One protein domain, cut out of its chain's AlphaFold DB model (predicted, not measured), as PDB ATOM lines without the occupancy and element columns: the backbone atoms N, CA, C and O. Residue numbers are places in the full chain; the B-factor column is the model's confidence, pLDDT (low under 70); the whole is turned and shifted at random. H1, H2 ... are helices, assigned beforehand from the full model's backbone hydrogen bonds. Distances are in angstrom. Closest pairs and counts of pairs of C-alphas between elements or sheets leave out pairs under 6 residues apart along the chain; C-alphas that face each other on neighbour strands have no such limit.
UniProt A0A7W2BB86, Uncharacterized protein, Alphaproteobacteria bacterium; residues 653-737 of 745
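Overview. This is residues 653 to 737 of the 745 residues of an uncharacterized protein of Alphaproteobacteria bacterium (UniProt A0A7W2BB86). Two helical lobes, H1 to H3 and H4 to H6, are joined by the long link 688 to 701 and meet where H1 packs on H6. 85 residues are printed, with six named helices, H1 to H6 in chain order, and no named strand: all helix. The whole is loose, radius of gyration of the C-alphas 14.9 A, spanning 37 by 28 by 19 A.

Arrangement. Begin at H1, residues 653 to 658; it touches H6, residues 722 to 737, through 731 to 735 alone, closest C-alphas Ala 657 and Glu 735, 5.4 A. H1 only just touches H3, residues 672 to 687, through 676 to 679 alone, with 3 pairs of C-alphas within 8 A, closest Leu 656 and Leu 679, 7.4 A. H2, residues 660 to 665, and H3 are close but not clearly touching. H4, residues 702 to 708, touches H6 through 725 to 730 alone, at a steep tilt of 57 degrees, closest C-alphas Tyr 702 and Glu 726, 5.5 A. H5, residues 710 to 716, only just touches H6, with 3 pairs. Each O i to N i+4 pair is within hydrogen-bond range in H1, H3, H4 and H6; H2 has 0 of 2 and H5 0 of 3, beside 3 of 3 and 3 of 4 O i to N i+3.

Along the chain. Find C-alpha 653 at (21.710, 99.783, -16.554), where H1 begins. H3 runs 19.6 A; H6 runs 19.7 A to C-alpha 737 at (20.426, 88.908, -27.003).

Size, cuts and confidence. The C-alphas farthest apart, Thr 669 and Lys 707, stand 40.7 A apart. The printed part has no cut; residue 721 is under pLDDT 70.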
ATOM      1  N   GLU A 653      21.372 101.149 -16.166       86.06
ATOM      2  CA  GLU A 653      21.710  99.783 -16.554       86.06
ATOM      3  C   GLU A 653      21.443  99.503 -18.041       86.06
ATOM      4  O   GLU A 653      22.300  98.961 -18.736       86.06
ATOM      5  N   ARG A 654      20.299  99.954 -18.574       86.00
ATOM      6  CA  ARG A 654      19.953  99.783 -19.996       86.00
ATOM      7  C   ARG A 654      20.825 100.654 -20.888       86.00
ATOM      8  O   ARG A 654      21.247 100.221 -21.957       86.00
ATOM      9  N   TYR A 655      21.073 101.883 -20.445       88.00
ATOM     10  CA  TYR A 655      21.906 102.827 -21.174       88.00
ATOM     11  C   TYR A 655      23.350 102.329 -21.260       88.00
ATOM     12  O   TYR A 655      23.920 102.330 -22.345       88.00
ATOM     13  N   LEU A 656      23.910 101.812 -20.165       89.31
ATOM     14  CA  LEU A 656      25.235 101.196 -20.158       89.31
ATOM     15  C   LEU A 656      25.284  99.918 -21.006       89.31
ATOM     16  O   LEU A 656      26.231  99.740 -21.766       89.31
ATOM     17  N   ALA A 657      24.261  99.058 -20.932       84.00
ATOM     18  CA  ALA A 657      24.206  97.825 -21.721       84.00
ATOM     19  C   ALA A 657      24.324  98.091 -23.231       84.00
ATOM     20  O   ALA A 657      25.028  97.369 -23.934       84.00
ATOM     21  N   LEU A 658      23.680  99.162 -23.704       84.38
ATOM     22  CA  LEU A 658      23.706  99.620 -25.095       84.38
ATOM     23  C   LEU A 658      24.954 100.439 -25.462       84.38
ATOM     24  O   LEU A 658      25.211 100.652 -26.644       84.38
ATOM     25  N   ASN A 659      25.712 100.909 -24.470       88.19
ATOM     26  CA  ASN A 659      26.830 101.838 -24.626       88.19
ATOM     27  C   ASN A 659      28.000 101.401 -23.731       88.19
ATOM     28  O   ASN A 659      28.388 102.093 -22.789       88.19
ATOM     29  N   GLN A 660      28.531 100.206 -23.999       87.75
ATOM     30  CA  GLN A 660      29.571  99.570 -23.177       87.75
ATOM     31  C   GLN A 660      30.888 100.360 -23.144       87.75
ATOM     32  O   GLN A 660      31.677 100.220 -22.214       87.75
ATOM     33  N   ASP A 661      31.121 101.230 -24.126       89.56
ATOM     34  CA  ASP A 661      32.247 102.163 -24.136       89.56
ATOM     35  C   ASP A 661      32.215 103.129 -22.939       89.56
ATOM     36  O   ASP A 661      33.267 103.546 -22.455       89.56
ATOM     37  N   LEU A 662      31.031 103.405 -22.379       91.75
ATOM     38  CA  LEU A 662      30.867 104.240 -21.189       91.75
ATOM     39  C   LEU A 662      31.409 103.595 -19.907       91.75
ATOM     40  O   LEU A 662      31.524 104.288 -18.897       91.75
ATOM     41  N   LEU A 663      31.812 102.317 -19.930       88.69
ATOM     42  CA  LEU A 663      32.545 101.697 -18.818       88.69
ATOM     43  C   LEU A 663      33.820 102.477 -18.463       88.69
ATOM     44  O   LEU A 663      34.230 102.475 -17.303       88.69
ATOM     45  N   VAL A 664      34.411 103.190 -19.432       86.56
ATOM     46  CA  VAL A 664      35.582 104.055 -19.219       86.56
ATOM     47  C   VAL A 664      35.309 105.210 -18.247       86.56
ATOM     48  O   VAL A 664      36.239 105.744 -17.649       86.56
ATOM     49  N   LEU A 665      34.040 105.591 -18.051       84.19
ATOM     50  CA  LEU A 665      33.651 106.664 -17.134       84.19
ATOM     51  C   LEU A 665      33.780 106.264 -15.656       84.19
ATOM     52  O   LEU A 665      33.685 107.127 -14.783       84.19
ATOM     53  N   PHE A 666      33.961 104.976 -15.347       90.25
ATOM     54  CA  PHE A 666      33.915 104.480 -13.975       90.25
ATOM     55  C   PHE A 666      35.303 104.336 -13.364       90.25
ATOM     56  O   PHE A 666      36.141 103.570 -13.836       90.25
ATOM     57  N   GLN A 667      35.518 105.010 -12.234       82.38
ATOM     58  CA  GLN A 667      36.682 104.736 -11.396       82.38
ATOM     59  C   GLN A 667      36.461 103.443 -10.590       82.38
ATOM     60  O   GLN A 667      35.319 103.150 -10.218       82.38
ATOM     61  N   PRO A 668      37.526 102.688 -10.247       78.88
ATOM     62  CA  PRO A 668      37.405 101.461  -9.451       78.88
ATOM     63  C   PRO A 668      36.703 101.660  -8.099       78.88
ATOM     64  O   PRO A 668      36.120 100.724  -7.561       78.88
ATOM     65  N   THR A 669      36.757 102.877  -7.557       83.75
ATOM     66  CA  THR A 669      36.186 103.267  -6.264       83.75
ATOM     67  C   THR A 669      34.733 103.732  -6.332       83.75
ATOM     68  O   THR A 669      34.140 103.940  -5.278       83.75
ATOM     69  N   PHE A 670      34.148 103.905  -7.525       85.88
ATOM     70  CA  PHE A 670      32.774 104.394  -7.640       85.88
ATOM     71  C   PHE A 670      31.781 103.406  -7.031       85.88
ATOM     72  O   PHE A 670      31.689 102.240  -7.436       85.88
ATOM     73  N   SER A 671      30.965 103.918  -6.116       88.75
ATOM     74  CA  SER A 671      29.724 103.282  -5.695       88.75
ATOM     75  C   SER A 671      28.732 103.193  -6.863       88.75
ATOM     76  O   SER A 671      28.838 103.911  -7.859       88.75
ATOM     77  N   GLN A 672      27.721 102.327  -6.746       84.69
ATOM     78  CA  GLN A 672      26.695 102.197  -7.788       84.69
ATOM     79  C   GLN A 672      25.949 103.520  -8.034       84.69
ATOM     80  O   GLN A 672      25.686 103.872  -9.178       84.69
ATOM     81  N   GLN A 673      25.683 104.289  -6.976       83.88
ATOM     82  CA  GLN A 673      25.007 105.582  -7.081       83.88
ATOM     83  C   GLN A 673      25.826 106.600  -7.891       83.88
ATOM     84  O   GLN A 673      25.261 107.362  -8.675       83.88
ATOM     85  N   GLU A 674      27.153 106.602  -7.733       87.69
ATOM     86  CA  GLU A 674      28.049 107.473  -8.503       87.69
ATOM     87  C   GLU A 674      28.112 107.060  -9.978       87.69
ATOM     88  O   GLU A 674      28.113 107.927 -10.853       87.69
ATOM     89  N   LYS A 675      28.077 105.753 -10.275       88.44
ATOM     90  CA  LYS A 675      27.983 105.246 -11.655       88.44
ATOM     91  C   LYS A 675      26.670 105.662 -12.320       88.44
ATOM     92  O   LYS A 675      26.691 106.187 -13.431       88.44
ATOM     93  N   ASP A 676      25.546 105.492 -11.627       88.19
ATOM     94  CA  ASP A 676      24.220 105.861 -12.133       88.19
ATOM     95  C   ASP A 676      24.122 107.372 -12.401       88.19
ATOM     96  O   ASP A 676      23.595 107.795 -13.433       88.19
ATOM     97  N   ALA A 677      24.681 108.195 -11.504       86.31
ATOM     98  CA  ALA A 677      24.741 109.645 -11.668       86.31
ATOM     99  C   ALA A 677      25.630 110.061 -12.852       86.31
ATOM    100  O   ALA A 677      25.238 110.935 -13.628       86.31
ATOM    101  N   ALA A 678      26.790 109.421 -13.030       88.94
ATOM    102  CA  ALA A 678      27.677 109.673 -14.165       88.94
ATOM    103  C   ALA A 678      27.004 109.320 -15.503       88.94
ATOM    104  O   ALA A 678      27.071 110.104 -16.451       88.94
ATOM    105  N   LEU A 679      26.291 108.190 -15.563       91.50
ATOM    106  CA  LEU A 679      25.528 107.772 -16.742       91.50
ATOM    107  C   LEU A 679      24.369 108.722 -17.049       91.50
ATOM    108  O   LEU A 679      24.168 109.070 -18.211       91.50
ATOM    109  N   LEU A 680      23.632 109.173 -16.029       90.00
ATOM    110  CA  LEU A 680      22.561 110.156 -16.201       90.00
ATOM    111  C   LEU A 680      23.113 111.488 -16.721       90.00
ATOM    112  O   LEU A 680      22.546 112.076 -17.642       90.00
ATOM    113  N   ASN A 681      24.232 111.949 -16.162       89.56
ATOM    114  CA  ASN A 681      24.889 113.175 -16.596       89.56
ATOM    115  C   ASN A 681      25.389 113.065 -18.043       89.56
ATOM    116  O   ASN A 681      25.184 113.983 -18.835       89.56
ATOM    117  N   HIS A 682      25.990 111.929 -18.415       92.75
ATOM    118  CA  HIS A 682      26.377 111.674 -19.798       92.75
ATOM    119  C   HIS A 682      25.157 111.655 -20.718       92.75
ATOM    120  O   HIS A 682      25.175 112.292 -21.767       92.75
ATOM    121  N   PHE A 683      24.095 110.934 -20.355       90.56
ATOM    122  CA  PHE A 683      22.879 110.844 -21.161       90.56
ATOM    123  C   PHE A 683      22.294 112.230 -21.461       90.56
ATOM    124  O   PHE A 683      22.065 112.550 -22.625       90.56
ATOM    125  N   LEU A 684      22.121 113.065 -20.429       87.56
ATOM    126  CA  LEU A 684      21.516 114.391 -20.561       87.56
ATOM    127  C   LEU A 684      22.387 115.387 -21.342       87.56
ATOM    128  O   LEU A 684      21.844 116.179 -22.106       87.56
ATOM    129  N   ASN A 685      23.712 115.353 -21.166       88.06
ATOM    130  CA  ASN A 685      24.602 116.362 -21.755       88.06
ATOM    131  C   ASN A 685      25.204 115.953 -23.108       88.06
ATOM    132  O   ASN A 685      25.545 116.823 -23.904       88.06
ATOM    133  N   HIS A 686      25.348 114.650 -23.366       86.94
ATOM    134  CA  HIS A 686      26.057 114.122 -24.538       86.94
ATOM    135  C   HIS A 686      25.245 113.057 -25.276       86.94
ATOM    136  O   HIS A 686      25.044 113.161 -26.481       86.94
ATOM    137  N   GLY A 687      24.702 112.072 -24.556       87.00
ATOM    138  CA  GLY A 687      24.074 110.888 -25.148       87.00
ATOM    139  C   GLY A 687      22.923 111.185 -26.107       87.00
ATOM    140  O   GLY A 687      22.824 110.554 -27.156       87.00
ATOM    141  N   ILE A 688      22.085 112.174 -25.781       81.81
ATOM    142  CA  ILE A 688      20.979 112.607 -26.649       81.81
ATOM    143  C   ILE A 688      21.508 113.257 -27.932       81.81
ATOM    144  O   ILE A 688      21.033 112.940 -29.019       81.81
ATOM    145  N   ALA A 689      22.502 114.143 -27.816       80.50
ATOM    146  CA  ALA A 689      23.103 114.829 -28.960       80.50
ATOM    147  C   ALA A 689      23.874 113.861 -29.873       80.50
ATOM    148  O   ALA A 689      23.890 114.032 -31.088       80.50
ATOM    149  N   GLU A 690      24.467 112.820 -29.289       86.00
ATOM    150  CA  GLU A 690      25.164 111.739 -29.990       86.00
ATOM    151  C   GLU A 690      24.206 110.706 -30.612       86.00
ATOM    152  O   GLU A 690      24.649 109.826 -31.346       86.00
ATOM    153  N   GLY A 691      22.900 110.787 -30.327       82.19
ATOM    154  CA  GLY A 691      21.903 109.838 -30.827       82.19
ATOM    155  C   GLY A 691      22.043 108.426 -30.247       82.19
ATOM    156  O   GLY A 691      21.629 107.457 -30.885       82.19
ATOM    157  N   ARG A 692      22.638 108.284 -29.054       84.00
ATOM    158  CA  ARG A 692      22.876 106.978 -28.423       84.00
ATOM    159  C   ARG A 692      21.570 106.285 -28.048       84.00
ATOM    160  O   ARG A 692      20.683 106.882 -27.438       84.00
ATOM    161  N   SER A 693      21.484 104.988 -28.334       81.88
ATOM    162  CA  SER A 693      20.357 104.148 -27.921       81.88
ATOM    163  C   SER A 693      20.291 104.040 -26.395       81.88
ATOM    164  O   SER A 693      21.288 103.752 -25.738       81.88
ATOM    165  N   TYR A 694      19.102 104.240 -25.825       79.12
ATOM    166  CA  TYR A 694      18.870 104.218 -24.369       79.12
ATOM    167  C   TYR A 694      17.682 103.342 -23.947       79.12
ATOM    168  O   TYR A 694      17.339 103.260 -22.765       79.12
ATOM    169  N   ALA A 695      17.043 102.683 -24.910       75.62
ATOM    170  CA  ALA A 695      15.904 101.800 -24.726       75.62
ATOM    171  C   ALA A 695      15.936 100.694 -25.796       75.62
ATOM    172  O   ALA A 695      16.564 100.882 -26.843       75.62
ATOM    173  N   PRO A 696      15.276  99.544 -25.563       77.19
ATOM    174  CA  PRO A 696      15.057  98.564 -26.624       77.19
ATOM    175  C   PRO A 696      14.220  99.169 -27.771       77.19
ATOM    176  O   PRO A 696      13.572 100.203 -27.573       77.19
ATOM    177  N   PRO A 697      14.196  98.528 -28.957       82.19
ATOM    178  CA  PRO A 697      13.329  98.928 -30.063       82.19
ATOM    179  C   PRO A 697      11.883  99.152 -29.607       82.19
ATOM    180  O   PRO A 697      11.372  98.404 -28.774       82.19
ATOM    181  N   ALA A 698      11.213 100.166 -30.158       75.31
ATOM    182  CA  ALA A 698       9.857 100.539 -29.742       75.31
ATOM    183  C   ALA A 698       8.821  99.417 -29.956       75.31
ATOM    184  O   ALA A 698       7.795  99.384 -29.281       75.31
ATOM    185  N   ASP A 699       9.094  98.487 -30.873       82.00
ATOM    186  CA  ASP A 699       8.286  97.302 -31.161       82.00
ATOM    187  C   ASP A 699       8.717  96.053 -30.364       82.00
ATOM    188  O   ASP A 699       8.184  94.962 -30.581       82.00
ATOM    189  N   PHE A 700       9.665  96.184 -29.429       86.69
ATOM    190  CA  PHE A 700      10.099  95.079 -28.586       86.69
ATOM    191  C   PHE A 700       8.957  94.599 -27.682       86.69
ATOM    192  O   PHE A 700       8.415  95.343 -26.867       86.69
ATOM    193  N   ASN A 701       8.628  93.310 -27.780       87.62
ATOM    194  CA  ASN A 701       7.638  92.660 -26.932       87.62
ATOM    195  C   ASN A 701       8.271  91.456 -26.233       87.62
ATOM    196  O   ASN A 701       8.622  90.464 -26.878       87.62
ATOM    197  N   TYR A 702       8.369  91.507 -24.902       88.38
ATOM    198  CA  TYR A 702       9.062  90.463 -24.142       88.38
ATOM    199  C   TYR A 702       8.415  89.074 -24.282       88.38
ATOM    200  O   TYR A 702       9.102  88.061 -24.165       88.38
ATOM    201  N   ARG A 703       7.103  89.000 -24.556       90.00
ATOM    202  CA  ARG A 703       6.402  87.725 -24.770       90.00
ATOM    203  C   ARG A 703       6.761  87.116 -26.118       90.00
ATOM    204  O   ARG A 703       6.952  85.906 -26.190       90.00
ATOM    205  N   ASN A 704       6.890  87.938 -27.159       90.56
ATOM    206  CA  ASN A 704       7.377  87.485 -28.464       90.56
ATOM    207  C   ASN A 704       8.837  87.044 -28.367       90.56
ATOM    208  O   ASN A 704       9.177  85.963 -28.839       90.56
ATOM    209  N   TYR A 705       9.667  87.820 -27.670       93.06
ATOM    210  CA  TYR A 705      11.061  87.472 -27.422       93.06
ATOM    211  C   TYR A 705      11.199  86.129 -26.686       93.06
ATOM    212  O   TYR A 705      11.926  85.260 -27.152       93.06
ATOM    213  N   LEU A 706      10.430  85.892 -25.616       91.81
ATOM    214  CA  LEU A 706      10.379  84.594 -24.924       91.81
ATOM    215  C   LEU A 706       9.879  83.456 -25.822       91.81
ATOM    216  O   LEU A 706      10.422  82.356 -25.791       91.81
ATOM    217  N   LYS A 707       8.844  83.705 -26.632       90.56
ATOM    218  CA  LYS A 707       8.280  82.701 -27.545       90.56
ATOM    219  C   LYS A 707       9.290  82.259 -28.607       90.56
ATOM    220  O   LYS A 707       9.292  81.094 -28.991       90.56
ATOM    221  N   LEU A 708      10.121  83.183 -29.080       91.50
ATOM    222  CA  LEU A 708      11.166  82.926 -30.071       91.50
ATOM    223  C   LEU A 708      12.451  82.351 -29.446       91.50
ATOM    224  O   LEU A 708      13.259  81.775 -30.166       91.50
ATOM    225  N   ASN A 709      12.622  82.478 -28.126       92.88
ATOM    226  CA  ASN A 709      13.813  82.077 -27.372       92.88
ATOM    227  C   ASN A 709      13.402  81.273 -26.126       92.88
ATOM    228  O   ASN A 709      13.474  81.751 -24.991       92.88
ATOM    229  N   LEU A 710      12.896  80.055 -26.350       90.56
ATOM    230  CA  LEU A 710      12.252  79.237 -25.312       90.56
ATOM    231  C   LEU A 710      13.180  78.872 -24.144       90.56
ATOM    232  O   LEU A 710      12.698  78.674 -23.027       90.56
ATOM    233  N   ASP A 711      14.491  78.824 -24.377       91.25
ATOM    234  CA  ASP A 711      15.529  78.592 -23.367       91.25
ATOM    235  C   ASP A 711      15.507  79.646 -22.246       91.25
ATOM    236  O   ASP A 711      15.753  79.332 -21.076       91.25
ATOM    237  N   LEU A 712      15.084  80.872 -22.569       90.88
ATOM    238  CA  LEU A 712      14.975  81.980 -21.620       90.88
ATOM    239  C   LEU A 712      13.805  81.825 -20.637       90.88
ATOM    240  O   LEU A 712      13.729  82.561 -19.651       90.88
ATOM    241  N   SER A 713      12.911  80.851 -20.847       85.50
ATOM    242  CA  SER A 713      11.774  80.590 -19.951       85.50
ATOM    243  C   SER A 713      12.223  80.305 -18.518       85.50
ATOM    244  O   SER A 713      11.548  80.692 -17.569       85.50
ATOM    245  N   THR A 714      13.390  79.685 -18.344       86.44
ATOM    246  CA  THR A 714      13.972  79.383 -17.027       86.44
ATOM    247  C   THR A 714      14.346  80.642 -16.237       86.44
ATOM    248  O   THR A 714      14.200  80.665 -15.016       86.44
ATOM    249  N   LEU A 715      14.734  81.726 -16.920       84.19
ATOM    250  CA  LEU A 715      15.153  82.990 -16.302       84.19
ATOM    251  C   LEU A 715      13.992  83.775 -15.677       84.19
ATOM    252  O   LEU A 715      14.224  84.665 -14.859       84.19
ATOM    253  N   ILE A 716      12.752  83.465 -16.064       82.75
ATOM    254  CA  ILE A 716      11.548  84.163 -15.595       82.75
ATOM    255  C   ILE A 716      10.711  83.352 -14.600       82.75
ATOM    256  O   ILE A 716       9.774  83.906 -14.022       82.75
ATOM    257  N   VAL A 717      11.031  82.068 -14.387       79.31
ATOM    258  CA  VAL A 717      10.378  81.206 -13.381       79.31
ATOM    259  C   VAL A 717      10.469  81.791 -11.965       79.31
ATOM    260  O   VAL A 717       9.447  81.787 -11.285       79.31
ATOM    261  N   PRO A 718      11.609  82.353 -11.515       78.94
ATOM    262  CA  PRO A 718      11.730  82.895 -10.159       78.94
ATOM    263  C   PRO A 718      11.008  84.235  -9.936       78.94
ATOM    264  O   PRO A 718      11.130  84.810  -8.858       78.94
ATOM    265  N   LEU A 719      10.340  84.793 -10.954       76.44
ATOM    266  CA  LEU A 719       9.782  86.145 -10.915       76.44
ATOM    267  C   LEU A 719       8.256  86.111 -10.796       76.44
ATOM    268  O   LEU A 719       7.568  85.491 -11.611       76.44
ATOM    269  N   ASP A 720       7.720  86.857  -9.833       70.31
ATOM    270  CA  ASP A 720       6.295  86.808  -9.492       70.31
ATOM    271  C   ASP A 720       5.428  87.762 -10.331       70.31
ATOM    272  O   ASP A 720       4.253  87.482 -10.570       70.31
ATOM    273  N   SER A 721       5.980  88.880 -10.827       68.75
ATOM    274  CA  SER A 721       5.192  89.905 -11.536       68.75
ATOM    275  C   SER A 721       5.489  90.000 -13.043       68.75
ATOM    276  O   SER A 721       6.643  89.872 -13.460       68.75
ATOM    277  N   PRO A 722       4.481  90.310 -13.890       72.94
ATOM    278  CA  PRO A 722       4.686  90.546 -15.322       72.94
ATOM    279  C   PRO A 722       5.732  91.626 -15.627       72.94
ATOM    280  O   PRO A 722       6.537  91.437 -16.533       72.94
ATOM    281  N   LYS A 723       5.777  92.704 -14.830       73.06
ATOM    282  CA  LYS A 723       6.752  93.796 -14.991       73.06
ATOM    283  C   LYS A 723       8.191  93.342 -14.739       73.06
ATOM    284  O   LYS A 723       9.089  93.739 -15.468       73.06
ATOM    285  N   GLN A 724       8.425  92.489 -13.739       75.69
ATOM    286  CA  GLN A 724       9.762  91.931 -13.492       75.69
ATOM    287  C   GLN A 724      10.206  91.005 -14.625       75.69
ATOM    288  O   GLN A 724      11.367  91.038 -15.020       75.69
ATOM    289  N   LYS A 725       9.284  90.196 -15.163       83.81
ATOM    290  CA  LYS A 725       9.565  89.314 -16.306       83.81
ATOM    291  C   LYS A 725       9.927  90.122 -17.547       83.81
ATOM    292  O   LYS A 725      10.896  89.798 -18.220       83.81
ATOM    293  N   GLU A 726       9.177  91.185 -17.810       85.06
ATOM    294  CA  GLU A 726       9.457  92.123 -18.892       85.06
ATOM    295  C   GLU A 726      10.823  92.796 -18.728       85.06
ATOM    296  O   GLU A 726      11.643  92.713 -19.638       85.06
ATOM    297  N   GLU A 727      11.116  93.370 -17.556       82.75
ATOM    298  CA  GLU A 727      12.411  94.007 -17.280       82.75
ATOM    299  C   GLU A 727      13.574  93.027 -17.456       82.75
ATOM    300  O   GLU A 727      14.564  93.345 -18.110       82.75
ATOM    301  N   LYS A 728      13.439  91.802 -16.933       86.25
ATOM    302  CA  LYS A 728      14.480  90.776 -17.042       86.25
ATOM    303  C   LYS A 728      14.765  90.396 -18.496       86.25
ATOM    304  O   LYS A 728      15.918  90.157 -18.846       86.25
ATOM    305  N   MET A 729      13.733  90.339 -19.332       90.38
ATOM    306  CA  MET A 729      13.868  90.029 -20.756       90.38
ATOM    307  C   MET A 729      14.403  91.198 -21.569       90.38
ATOM    308  O   MET A 729      15.180  90.967 -22.491       90.38
ATOM    309  N   ILE A 730      14.049  92.433 -21.210       86.88
ATOM    310  CA  ILE A 730      14.675  93.624 -21.786       86.88
ATOM    311  C   ILE A 730      16.169  93.614 -21.463       86.88
ATOM    312  O   ILE A 730      16.973  93.705 -22.382       86.88
ATOM    313  N   LEU A 731      16.555  93.424 -20.198       83.56
ATOM    314  CA  LEU A 731      17.966  93.373 -19.805       83.56
ATOM    315  C   LEU A 731      18.721  92.258 -20.528       83.56
ATOM    316  O   LEU A 731      19.743  92.534 -21.139       83.56
ATOM    317  N   HIS A 732      18.177  91.037 -20.573       88.88
ATOM    318  CA  HIS A 732      18.806  89.959 -21.339       88.88
ATOM    319  C   HIS A 732      18.964  90.327 -22.817       88.88
ATOM    320  O   HIS A 732      20.000  90.051 -23.419       88.88
ATOM    321  N   TYR A 733      17.926  90.887 -23.445       89.00
ATOM    322  CA  TYR A 733      18.001  91.278 -24.847       89.00
ATOM    323  C   TYR A 733      19.128  92.294 -25.075       89.00
ATOM    324  O   TYR A 733      19.928  92.108 -25.989       89.00
ATOM    325  N   LEU A 734      19.232  93.304 -24.209       84.06
ATOM    326  CA  LEU A 734      20.233  94.364 -24.311       84.06
ATOM    327  C   LEU A 734      21.660  93.888 -23.993       84.06
ATOM    328  O   LEU A 734      22.590  94.273 -24.688       84.06
ATOM    329  N   GLU A 735      21.841  93.056 -22.967       82.31
ATOM    330  CA  GLU A 735      23.163  92.607 -22.501       82.31
ATOM    331  C   GLU A 735      23.745  91.479 -23.363       82.31
ATOM    332  O   GLU A 735      24.959  91.398 -23.557       82.31
ATOM    333  N   SER A 736      22.890  90.590 -23.872       82.06
ATOM    334  CA  SER A 736      23.327  89.343 -24.516       82.06
ATOM    335  C   SER A 736      22.583  89.061 -25.817       82.06
ATOM    336  O   SER A 736      23.204  88.711 -26.813       82.06
ATOM    337  N   GLY A 737      21.267  89.279 -25.861       85.62
ATOM    338  CA  GLY A 737      20.426  88.908 -27.003       85.62
ATOM    339  C   GLY A 737      20.805  89.584 -28.323       85.62
ATOM    340  O   GLY A 737      20.753  88.933 -29.363       85.62
TER     341      GLY A 737